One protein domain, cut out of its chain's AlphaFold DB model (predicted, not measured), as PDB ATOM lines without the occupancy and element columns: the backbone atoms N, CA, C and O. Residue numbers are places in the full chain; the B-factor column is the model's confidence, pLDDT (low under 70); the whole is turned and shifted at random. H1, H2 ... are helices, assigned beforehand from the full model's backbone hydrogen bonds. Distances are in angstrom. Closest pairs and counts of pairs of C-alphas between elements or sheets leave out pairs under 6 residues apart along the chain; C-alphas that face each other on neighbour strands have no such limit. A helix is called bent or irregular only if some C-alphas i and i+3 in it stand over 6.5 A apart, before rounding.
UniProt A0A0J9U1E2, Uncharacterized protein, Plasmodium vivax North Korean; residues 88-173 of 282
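What this domain is: This is residues 88 to 173 of the 282 residues of an uncharacterized protein of Plasmodium vivax North Korean (UniProt A0A0J9U1E2). One long, kinked helix, H2, runs the length of an elongated domain; the bent helix H1 comes in the opposite way along one side, its arm H1a packing on H2 at a steep tilt. The short helices H3, H4 and H5 come back in a row, H3 packing on H1a, H4 and H5 on H2. The 86 printed residues, with five named helices in the order H1 to H5 and no named strand, are all helix by class, compact with a radius of gyration of the C-alphas of 13.4 A, and span 42 by 24 by 22 A.

How they stand to each other: The hub is H2, residues 114 to 138. With residues 127 to 131 alone it touches H1a, residues 90 to 101, at a steep tilt of 56 degrees, opposite ways; the closest C-alphas, of Asp 92 and Val 130, are 6.2 A apart. With residues 121 to 131 alone it touches H4, residues 157 to 163, at 44 degrees, a steep tilt, closest at the C-alphas of Val 128 and Pro 157, 5.6 A. H5, residues 166 to 169, touches H2 at the C-alphas of Cys 117 and Met 168, the closest, 5.9 A. H1b, residues 104 to 112, and H2 touch only at the corner. H3, residues 148 to 155, only just touches H1a, with 3 pairs of C-alphas within 8 A, the closest those of Tyr 100 and Leu 152, 6.6 A. Every O i to N i+4 pair is within hydrogen-bond range in H1a, H1b and H4; in H2 19 of 21 are, in H3 1 of 4, with 5 of 5 O i to N i+3 pairs, and H5 is too short for such a pair.

Where its parts are: H2, 34.2 A long, is irregular, C-alphas 115 and 118 being 7.8 A apart, with a kink of 35 degrees near residue 121. H1, residues 90 to 112, was assigned as one helix by its hydrogen bonds but is bent, C-alphas 101 and 104 being 7.8 A apart; H1a, 16.0 A, begins at C-alpha 90 (221.290, 181.944, 154.294), and H1b is 12.4 A. H3 is 10.8 A, H4 9.8 A and H5 5.1 A, ending at C-alpha 169 (207.024, 161.412, 137.969).

The domain as a whole: The C-alphas farthest apart, of Leu 115 and His 143, are 42.3 A apart. The printed part has no cut and no long link. pLDDT is under 70 at residues 113 to 117, 143 and 165 to 173.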
ATOM      1  N   GLU A  88     221.633 182.692 159.613       89.75
ATOM      2  CA  GLU A  88     222.140 181.330 159.861       89.75
ATOM      3  C   GLU A  88     221.716 180.350 158.754       89.75
ATOM      4  O   GLU A  88     222.492 179.496 158.333       89.75
ATOM      5  N   ASP A  89     220.504 180.527 158.228       91.56
ATOM      6  CA  ASP A  89     219.887 179.743 157.156       91.56
ATOM      7  C   ASP A  89     220.063 180.387 155.765       91.56
ATOM      8  O   ASP A  89     219.258 180.158 154.863       91.56
ATOM      9  N   TRP A  90     221.103 181.207 155.554       92.25
ATOM     10  CA  TRP A  90     221.290 181.944 154.294       92.25
ATOM     11  C   TRP A  90     221.370 181.044 153.050       92.25
ATOM     12  O   TRP A  90     220.962 181.485 151.978       92.25
ATOM     13  N   LYS A  91     221.883 179.808 153.177       92.81
ATOM     14  CA  LYS A  91     221.977 178.838 152.069       92.81
ATOM     15  C   LYS A  91     220.584 178.440 151.590       92.81
ATOM     16  O   LYS A  91     220.272 178.650 150.423       92.81
ATOM     17  N   ASP A  92     219.730 178.008 152.515       92.88
ATOM     18  CA  ASP A  92     218.331 177.666 152.250       92.88
ATOM     19  C   ASP A  92     217.563 178.874 151.680       92.88
ATOM     20  O   ASP A  92     216.788 178.741 150.732       92.88
ATOM     21  N   ARG A  93     217.794 180.086 152.216       93.69
ATOM     22  CA  ARG A  93     217.171 181.311 151.678       93.69
ATOM     23  C   ARG A  93     217.623 181.605 150.254       93.69
ATOM     24  O   ARG A  93     216.796 181.979 149.427       93.69
ATOM     25  N   LYS A  94     218.918 181.447 149.974       93.50
ATOM     26  CA  LYS A  94     219.483 181.628 148.638       93.50
ATOM     27  C   LYS A  94     218.872 180.630 147.660       93.50
ATOM     28  O   LYS A  94     218.415 181.055 146.609       93.50
ATOM     29  N   GLU A  95     218.840 179.341 147.993       92.44
ATOM     30  CA  GLU A  95     218.249 178.306 147.130       92.44
ATOM     31  C   GLU A  95     216.781 178.599 146.821       92.44
ATOM     32  O   GLU A  95     216.356 178.545 145.666       92.44
ATOM     33  N   LEU A  96     216.017 178.991 147.841       92.06
ATOM     34  CA  LEU A  96     214.616 179.341 147.670       92.06
ATOM     35  C   LEU A  96     214.429 180.598 146.805       92.06
ATOM     36  O   LEU A  96     213.484 180.674 146.015       92.06
ATOM     37  N   TYR A  97     215.321 181.580 146.937       92.31
ATOM     38  CA  TYR A  97     215.286 182.793 146.128       92.31
ATOM     39  C   TYR A  97     215.719 182.542 144.678       92.31
ATOM     40  O   TYR A  97     215.080 183.039 143.753       92.31
ATOM     41  N   ASP A  98     216.741 181.716 144.460       90.25
ATOM     42  CA  ASP A  98     217.163 181.285 143.126       90.25
ATOM     43  C   ASP A  98     216.028 180.530 142.420       90.25
ATOM     44  O   ASP A  98     215.769 180.761 141.238       90.25
ATOM     45  N   TYR A  99     215.297 179.679 143.146       88.50
ATOM     46  CA  TYR A  99     214.082 179.045 142.636       88.50
ATOM     47  C   TYR A  99     213.005 180.075 142.269       88.50
ATOM     48  O   TYR A  99     212.437 180.005 141.181       88.50
ATOM     49  N   TYR A 100     212.734 181.050 143.143       88.12
ATOM     50  CA  TYR A 100     211.754 182.111 142.886       88.12
ATOM     51  C   TYR A 100     212.067 182.892 141.602       88.12
ATOM     52  O   TYR A 100     211.177 183.089 140.768       88.12
ATOM     53  N   VAL A 101     213.334 183.279 141.425       87.75
ATOM     54  CA  VAL A 101     213.832 184.008 140.250       87.75
ATOM     55  C   VAL A 101     213.713 183.167 138.978       87.75
ATOM     56  O   VAL A 101     213.269 183.670 137.949       87.75
ATOM     57  N   ASN A 102     214.074 181.883 139.039       83.69
ATOM     58  CA  ASN A 102     214.102 181.007 137.864       83.69
ATOM     59  C   ASN A 102     212.787 180.254 137.614       83.69
ATOM     60  O   ASN A 102     212.703 179.491 136.653       83.69
ATOM     61  N   TYR A 103     211.763 180.464 138.447       83.38
ATOM     62  CA  TYR A 103     210.515 179.697 138.439       83.38
ATOM     63  C   TYR A 103     209.899 179.559 137.044       83.38
ATOM     64  O   TYR A 103     209.601 178.449 136.604       83.38
ATOM     65  N   ASP A 104     209.717 180.683 136.345       80.69
ATOM     66  CA  ASP A 104     209.011 180.720 135.062       80.69
ATOM     67  C   ASP A 104     209.795 179.972 133.967       80.69
ATOM     68  O   ASP A 104     209.213 179.249 133.149       80.69
ATOM     69  N   THR A 105     211.125 180.062 133.997       82.25
ATOM     70  CA  THR A 105     211.985 179.323 133.067       82.25
ATOM     71  C   THR A 105     212.004 177.840 133.386       82.25
ATOM     72  O   THR A 105     211.731 177.035 132.498       82.25
ATOM     73  N   LEU A 106     212.273 177.470 134.642       78.88
ATOM     74  CA  LEU A 106     212.304 176.072 135.074       78.88
ATOM     75  C   LEU A 106     210.990 175.381 134.723       78.88
ATOM     76  O   LEU A 106     210.973 174.264 134.210       78.88
ATOM     77  N   PHE A 107     209.878 176.083 134.931       75.81
ATOM     78  CA  PHE A 107     208.570 175.582 134.564       75.81
ATOM     79  C   PHE A 107     208.443 175.312 133.058       75.81
ATOM     80  O   PHE A 107     208.006 174.229 132.663       75.81
ATOM     81  N   THR A 108     208.859 176.263 132.224       77.50
ATOM     82  CA  THR A 108     208.821 176.122 130.762       77.50
ATOM     83  C   THR A 108     209.716 174.976 130.281       77.50
ATOM     84  O   THR A 108     209.311 174.186 129.428       77.50
ATOM     85  N   MET A 109     210.910 174.836 130.864       76.25
ATOM     86  CA  MET A 109     211.870 173.786 130.517       76.25
ATOM     87  C   MET A 109     211.319 172.390 130.799       76.25
ATOM     88  O   MET A 109     211.384 171.510 129.940       76.25
ATOM     89  N   VAL A 110     210.719 172.193 131.972       72.62
ATOM     90  CA  VAL A 110     210.178 170.885 132.365       72.62
ATOM     91  C   VAL A 110     209.028 170.463 131.455       72.62
ATOM     92  O   VAL A 110     208.897 169.284 131.141       72.62
ATOM     93  N   GLN A 111     208.206 171.408 130.995       72.25
ATOM     94  CA  GLN A 111     207.134 171.111 130.044       72.25
ATOM     95  C   GLN A 111     207.653 170.833 128.628       72.25
ATOM     96  O   GLN A 111     207.085 169.998 127.926       72.25
ATOM     97  N   GLY A 112     208.711 171.529 128.204       73.00
ATOM     98  CA  GLY A 112     209.241 171.453 126.844       73.00
ATOM     99  C   GLY A 112     210.197 170.287 126.581       73.00
ATOM    100  O   GLY A 112     210.323 169.869 125.431       73.00
ATOM    101  N   TYR A 113     210.858 169.744 127.614       69.94
ATOM    102  CA  TYR A 113     211.956 168.781 127.446       69.94
ATOM    103  C   TYR A 113     211.811 167.523 128.325       69.94
ATOM    104  O   TYR A 113     212.522 167.379 129.322       69.94
ATOM    105  N   PRO A 114     210.972 166.546 127.915       65.81
ATOM    106  CA  PRO A 114     210.706 165.320 128.675       65.81
ATOM    107  C   PRO A 114     211.948 164.485 129.034       65.81
ATOM    108  O   PRO A 114     211.958 163.775 130.034       65.81
ATOM    109  N   LEU A 115     213.006 164.564 128.221       61.47
ATOM    110  CA  LEU A 115     214.229 163.771 128.382       61.47
ATOM    111  C   LEU A 115     215.127 164.236 129.541       61.47
ATOM    112  O   LEU A 115     215.959 163.460 129.992       61.47
ATOM    113  N   LYS A 116     214.972 165.476 130.025       63.75
ATOM    114  CA  LYS A 116     215.735 166.016 131.169       63.75
ATOM    115  C   LYS A 116     214.930 166.020 132.471       63.75
ATOM    116  O   LYS A 116     215.345 166.612 133.462       63.75
ATOM    117  N   CYS A 117     213.755 165.392 132.472       69.94
ATOM    118  CA  CYS A 117     212.813 165.501 133.580       69.94
ATOM    119  C   CYS A 117     213.328 164.939 134.900       69.94
ATOM    120  O   CYS A 117     212.966 165.488 135.931       69.94
ATOM    121  N   GLU A 118     214.159 163.897 134.891       73.00
ATOM    122  CA  GLU A 118     214.648 163.280 136.129       73.00
ATOM    123  C   GLU A 118     215.492 164.254 136.966       73.00
ATOM    124  O   GLU A 118     215.207 164.456 138.144       73.00
ATOM    125  N   GLU A 119     216.444 164.953 136.340       73.94
ATOM    126  CA  GLU A 119     217.279 165.965 137.005       73.94
ATOM    127  C   GLU A 119     216.439 167.112 137.577       73.94
ATOM    128  O   GLU A 119     216.623 167.522 138.725       73.94
ATOM    129  N   TYR A 120     215.464 167.605 136.805       75.06
ATOM    130  CA  TYR A 120     214.562 168.644 137.293       75.06
ATOM    131  C   TYR A 120     213.694 168.148 138.446       75.06
ATOM    132  O   TYR A 120     213.471 168.890 139.397       75.06
ATOM    133  N   VAL A 121     213.198 166.912 138.386       77.69
ATOM    134  CA  VAL A 121     212.387 166.325 139.457       77.69
ATOM    135  C   VAL A 121     213.181 166.241 140.757       77.69
ATOM    136  O   VAL A 121     212.637 166.618 141.794       77.69
ATOM    137  N   GLU A 122     214.446 165.817 140.719       81.69
ATOM    138  CA  GLU A 122     215.313 165.822 141.906       81.69
ATOM    139  C   GLU A 122     215.526 167.241 142.444       81.69
ATOM    140  O   GLU A 122     215.295 167.485 143.630       81.69
ATOM    141  N   TYR A 123     215.809 168.211 141.572       83.38
ATOM    142  CA  TYR A 123     215.889 169.619 141.967       83.38
ATOM    143  C   TYR A 123     214.590 170.118 142.635       83.38
ATOM    144  O   TYR A 123     214.620 170.741 143.699       83.38
ATOM    145  N   PHE A 124     213.415 169.810 142.071       82.94
ATOM    146  CA  PHE A 124     212.137 170.185 142.686       82.94
ATOM    147  C   PHE A 124     211.916 169.487 144.030       82.94
ATOM    148  O   PHE A 124     211.321 170.096 144.917       82.94
ATOM    149  N   LYS A 125     212.368 168.239 144.216       86.12
ATOM    150  CA  LYS A 125     212.289 167.551 145.516       86.12
ATOM    151  C   LYS A 125     213.131 168.268 146.572       86.12
ATOM    152  O   LYS A 125     212.631 168.490 147.678       86.12
ATOM    153  N   GLU A 126     214.357 168.662 146.230       87.50
ATOM    154  CA  GLU A 126     215.234 169.443 147.111       87.50
ATOM    155  C   GLU A 126     214.570 170.776 147.495       87.50
ATOM    156  O   GLU A 126     214.370 171.057 148.680       87.50
ATOM    157  N   ILE A 127     214.092 171.543 146.510       89.31
ATOM    158  CA  ILE A 127     213.411 172.824 146.750       89.31
ATOM    159  C   ILE A 127     212.108 172.656 147.544       89.31
ATOM    160  O   ILE A 127     211.794 173.488 148.396       89.31
ATOM    161  N   VAL A 128     211.342 171.581 147.327       90.62
ATOM    162  CA  VAL A 128     210.156 171.264 148.143       90.62
ATOM    163  C   VAL A 128     210.536 171.068 149.612       90.62
ATOM    164  O   VAL A 128     209.807 171.533 150.491       90.62
ATOM    165  N   SER A 129     211.656 170.399 149.891       90.75
ATOM    166  CA  SER A 129     212.163 170.221 151.255       90.75
ATOM    167  C   SER A 129     212.489 171.571 151.906       90.75
ATOM    168  O   SER A 129     212.001 171.869 153.001       90.75
ATOM    169  N   VAL A 130     213.219 172.433 151.188       92.44
ATOM    170  CA  VAL A 130     213.561 173.794 151.634       92.44
ATOM    171  C   VAL A 130     212.302 174.627 151.886       92.44
ATOM    172  O   VAL A 130     212.149 175.227 152.951       92.44
ATOM    173  N   TYR A 131     211.352 174.620 150.949       91.50
ATOM    174  CA  TYR A 131     210.095 175.357 151.073       91.50
ATOM    175  C   TYR A 131     209.295 174.925 152.307       91.50
ATOM    176  O   TYR A 131     208.853 175.782 153.069       91.50
ATOM    177  N   LYS A 132     209.151 173.616 152.559       90.88
ATOM    178  CA  LYS A 132     208.432 173.097 153.738       90.88
ATOM    179  C   LYS A 132     209.083 173.516 155.058       90.88
ATOM    180  O   LYS A 132     208.376 173.794 156.027       90.88
ATOM    181  N   ASN A 133     210.417 173.595 155.099       89.94
ATOM    182  CA  ASN A 133     211.141 174.105 156.263       89.94
ATOM    183  C   ASN A 133     210.734 175.558 156.566       89.94
ATOM    184  O   ASN A 133     210.410 175.894 157.705       89.94
ATOM    185  N   PHE A 134     210.683 176.413 155.537       90.75
ATOM    186  CA  PHE A 134     210.209 177.789 155.691       90.75
ATOM    187  C   PHE A 134     208.713 177.873 155.975       90.75
ATOM    188  O   PHE A 134     208.318 178.676 156.811       90.75
ATOM    189  N   GLU A 135     207.880 177.022 155.379       89.44
ATOM    190  CA  GLU A 135     206.438 176.988 155.628       89.44
ATOM    191  C   GLU A 135     206.120 176.767 157.110       89.44
ATOM    192  O   GLU A 135     205.350 177.538 157.687       89.44
ATOM    193  N   GLY A 136     206.777 175.795 157.756       86.75
ATOM    194  CA  GLY A 136     206.629 175.552 159.195       86.75
ATOM    195  C   GLY A 136     207.241 176.649 160.076       86.75
ATOM    196  O   GLY A 136     206.733 176.954 161.159       86.75
ATOM    197  N   LYS A 137     208.329 177.288 159.625       87.19
ATOM    198  CA  LYS A 137     208.950 178.408 160.348       87.19
ATOM    199  C   LYS A 137     208.121 179.691 160.253       87.19
ATOM    200  O   LYS A 137     208.059 180.408 161.248       87.19
ATOM    201  N   CYS A 138     207.483 179.936 159.113       88.94
ATOM    202  CA  CYS A 138     206.851 181.200 158.734       88.94
ATOM    203  C   CYS A 138     205.326 181.211 158.794       88.94
ATOM    204  O   CYS A 138     204.717 182.228 158.469       88.94
ATOM    205  N   SER A 139     204.711 180.107 159.220       83.75
ATOM    206  CA  SER A 139     203.269 180.019 159.450       83.75
ATOM    207  C   SER A 139     202.984 179.604 160.904       83.75
ATOM    208  O   SER A 139     203.349 178.490 161.287       83.75
ATOM    209  N   PRO A 140     202.334 180.454 161.729       78.38
ATOM    210  CA  PRO A 140     201.962 181.849 161.451       78.38
ATOM    211  C   PRO A 140     203.197 182.754 161.294       78.38
ATOM    212  O   PRO A 140     204.304 182.345 161.634       78.38
ATOM    213  N   GLU A 141     202.995 183.964 160.770       74.50
ATOM    214  CA  GLU A 141     204.054 184.938 160.472       74.50
ATOM    215  C   GLU A 141     204.977 185.180 161.681       74.50
ATOM    216  O   GLU A 141     204.519 185.481 162.785       74.50
ATOM    217  N   LYS A 142     206.293 185.019 161.473       75.88
ATOM    218  CA  LYS A 142     207.332 185.218 162.498       75.88
ATOM    219  C   LYS A 142     208.376 186.229 162.035       75.88
ATOM    220  O   LYS A 142     208.637 186.372 160.844       75.88
ATOM    221  N   HIS A 143     209.058 186.846 162.997       68.25
ATOM    222  CA  HIS A 143     210.014 187.946 162.801       68.25
ATOM    223  C   HIS A 143     211.294 187.629 161.994       68.25
ATOM    224  O   HIS A 143     212.134 188.509 161.855       68.25
ATOM    225  N   ASN A 144     211.472 186.421 161.448       80.00
ATOM    226  CA  ASN A 144     212.681 186.047 160.696       80.00
ATOM    227  C   ASN A 144     212.376 185.427 159.321       80.00
ATOM    228  O   ASN A 144     213.188 184.694 158.758       80.00
ATOM    229  N   CYS A 145     211.193 185.665 158.772       87.50
ATOM    230  CA  CYS A 145     210.818 185.101 157.482       87.50
ATOM    231  C   CYS A 145     211.333 185.959 156.327       87.50
ATOM    232  O   CYS A 145     211.276 187.184 156.415       87.50
ATOM    233  N   PRO A 146     211.865 185.351 155.250       87.38
ATOM    234  CA  PRO A 146     212.230 186.122 154.075       87.38
ATOM    235  C   PRO A 146     210.967 186.751 153.481       87.38
ATOM    236  O   PRO A 146     210.002 186.036 153.227       87.38
ATOM    237  N   ASN A 147     210.966 188.061 153.222       84.88
ATOM    238  CA  ASN A 147     209.778 188.760 152.707       84.88
ATOM    239  C   ASN A 147     209.234 188.121 151.414       84.88
ATOM    240  O   ASN A 147     208.025 187.953 151.261       84.88
ATOM    241  N   PHE A 148     210.130 187.672 150.528       87.38
ATOM    242  CA  PHE A 148     209.776 187.004 149.271       87.38
ATOM    243  C   PHE A 148     209.095 185.631 149.468       87.38
ATOM    244  O   PHE A 148     208.486 185.104 148.539       87.38
ATOM    245  N   PHE A 149     209.150 185.038 150.670       88.81
ATOM    246  CA  PHE A 149     208.487 183.763 150.972       88.81
ATOM    247  C   PHE A 149     206.971 183.833 150.760       88.81
ATOM    248  O   PHE A 149     206.352 182.878 150.295       88.81
ATOM    249  N   TYR A 150     206.353 184.971 151.074       84.75
ATOM    250  CA  TYR A 150     204.911 185.121 150.906       84.75
ATOM    251  C   TYR A 150     204.507 185.260 149.436       84.75
ATOM    252  O   TYR A 150     203.445 184.774 149.053       84.75
ATOM    253  N   GLU A 151     205.375 185.830 148.599       84.31
ATOM    254  CA  GLU A 151     205.187 185.898 147.143       84.31
ATOM    255  C   GLU A 151     205.297 184.508 146.493       84.31
ATOM    256  O   GLU A 151     204.575 184.190 145.544       84.31
ATOM    257  N   LEU A 152     206.136 183.636 147.062       84.00
ATOM    258  CA  LEU A 152     206.299 182.240 146.648       84.00
ATOM    259  C   LEU A 152     205.058 181.373 146.855       84.00
ATOM    260  O   LEU A 152     204.963 180.329 146.213       84.00
ATOM    261  N   LYS A 153     204.082 181.779 147.681       78.44
ATOM    262  CA  LYS A 153     202.847 180.998 147.879       78.44
ATOM    263  C   LYS A 153     202.101 180.750 146.563       78.44
ATOM    264  O   LYS A 153     201.576 179.661 146.357       78.44
ATOM    265  N   ASN A 154     202.130 181.713 145.639       75.44
ATOM    266  CA  ASN A 154     201.534 181.571 144.303       75.44
ATOM    267  C   ASN A 154     202.421 180.767 143.328       75.44
ATOM    268  O   ASN A 154     201.959 180.345 142.271       75.44
ATOM    269  N   LYS A 155     203.690 180.546 143.685       76.19
ATOM    270  CA  LYS A 155     204.713 179.800 142.935       76.19
ATOM    271  C   LYS A 155     205.158 178.538 143.702       76.19
ATOM    272  O   LYS A 155     206.315 178.117 143.613       76.19
ATOM    273  N   ASN A 156     204.240 177.927 144.457       80.88
ATOM    274  CA  ASN A 156     204.544 176.830 145.376       80.88
ATOM    275  C   ASN A 156     205.190 175.627 144.645       80.88
ATOM    276  O   ASN A 156     204.549 175.023 143.771       80.88
ATOM    277  N   PRO A 157     206.429 175.234 145.003       80.31
ATOM    278  CA  PRO A 157     207.109 174.096 144.382       80.31
ATOM    279  C   PRO A 157     206.372 172.769 144.601       80.31
ATOM    280  O   PRO A 157     206.433 171.887 143.745       80.31
ATOM    281  N   VAL A 158     205.613 172.629 145.695       80.44
ATOM    282  CA  VAL A 158     204.834 171.417 146.001       80.44
ATOM    283  C   VAL A 158     203.721 171.208 144.981       80.44
ATOM    284  O   VAL A 158     203.564 170.113 144.436       80.44
ATOM    285  N   ASP A 159     202.953 172.257 144.702       77.69
ATOM    286  CA  ASP A 159     201.853 172.191 143.741       77.69
ATOM    287  C   ASP A 159     202.390 172.034 142.319       77.69
ATOM    288  O   ASP A 159     201.793 171.344 141.491       77.69
ATOM    289  N   LYS A 160     203.568 172.601 142.036       71.88
ATOM    290  CA  LYS A 160     204.238 172.418 140.749       71.88
ATOM    291  C   LYS A 160     204.647 170.967 140.526       71.88
ATOM    292  O   LYS A 160     204.278 170.409 139.496       71.88
ATOM    293  N   LEU A 161     205.327 170.351 141.495       74.81
ATOM    294  CA  LEU A 161     205.741 168.946 141.434       74.81
ATOM    295  C   LEU A 161     204.527 168.019 141.232       74.81
ATOM    296  O   LEU A 161     204.576 167.088 140.428       74.81
ATOM    297  N   LYS A 162     203.398 168.322 141.891       74.44
ATOM    298  CA  LYS A 162     202.119 167.610 141.714       74.44
ATOM    299  C   LYS A 162     201.473 167.797 140.337       74.44
ATOM    300  O   LYS A 162     200.682 166.943 139.939       74.44
ATOM    301  N   ASN A 163     201.798 168.865 139.622       70.38
ATOM    302  CA  ASN A 163     201.286 169.143 138.281       70.38
ATOM    303  C   ASN A 163     202.235 168.680 137.164       70.38
ATOM    304  O   ASN A 163     201.879 168.773 135.990       70.38
ATOM    305  N   LEU A 164     203.424 168.165 137.499       71.19
ATOM    306  CA  LEU A 164     204.269 167.471 136.528       71.19
ATOM    307  C   LEU A 164     203.584 166.175 136.093       71.19
ATOM    308  O   LEU A 164     203.029 165.453 136.931       71.19
ATOM    309  N   SER A 165     203.598 165.919 134.781       59.97
ATOM    310  CA  SER A 165     202.857 164.811 134.175       59.97
ATOM    311  C   SER A 165     203.268 163.453 134.772       59.97
ATOM    312  O   SER A 165     204.419 163.286 135.183       59.97
ATOM    313  N   PRO A 166     202.367 162.454 134.813       59.56
ATOM    314  CA  PRO A 166     202.679 161.136 135.369       59.56
ATOM    315  C   PRO A 166     203.877 160.450 134.699       59.56
ATOM    316  O   PRO A 166     204.644 159.784 135.384       59.56
ATOM    317  N   SER A 167     204.102 160.676 133.395       56.72
ATOM    318  CA  SER A 167     205.265 160.121 132.682       56.72
ATOM    319  C   SER A 167     206.599 160.714 133.144       56.72
ATOM    320  O   SER A 167     207.642 160.131 132.886       56.72
ATOM    321  N   MET A 168     206.568 161.871 133.808       56.09
ATOM    322  CA  MET A 168     207.741 162.545 134.371       56.09
ATOM    323  C   MET A 168     207.968 162.187 135.839       56.09
ATOM    324  O   MET A 168     209.021 162.499 136.382       56.09
ATOM    325  N   ARG A 169     206.980 161.586 136.515       55.41
ATOM    326  CA  ARG A 169     207.024 161.412 137.969       55.41
ATOM    327  C   ARG A 169     207.897 160.231 138.396       55.41
ATOM    328  O   ARG A 169     208.475 160.306 139.478       55.41
ATOM    329  N   GLY A 170     208.003 159.191 137.562       53.34
ATOM    330  CA  GLY A 170     208.598 157.905 137.940       53.34
ATOM    331  C   GLY A 170     207.895 157.292 139.161       53.34
ATOM    332  O   GLY A 170     207.300 157.985 139.985       53.34
ATOM    333  N   ASP A 171     207.948 155.979 139.342       48.41
ATOM    334  CA  ASP A 171     207.197 155.296 140.414       48.41
ATOM    335  C   ASP A 171     207.648 155.652 141.858       48.41
ATOM    336  O   ASP A 171     207.126 155.125 142.838       48.41
ATOM    337  N   SER A 172     208.592 156.583 142.032       45.38
ATOM    338  CA  SER A 172     209.237 156.904 143.311       45.38
ATOM    339  C   SER A 172     208.442 157.855 144.228       45.38
ATOM    340  O   SER A 172     208.702 157.909 145.429       45.38
ATOM    341  N   LEU A 173     207.440 158.594 143.731       45.97
ATOM    342  CA  LEU A 173     206.729 159.591 144.561       45.97
ATOM    343  C   LEU A 173     205.625 159.020 145.470       45.97
ATOM    344  O   LEU A 173     205.020 159.774 146.236       45.97
TER     345      LEU A 173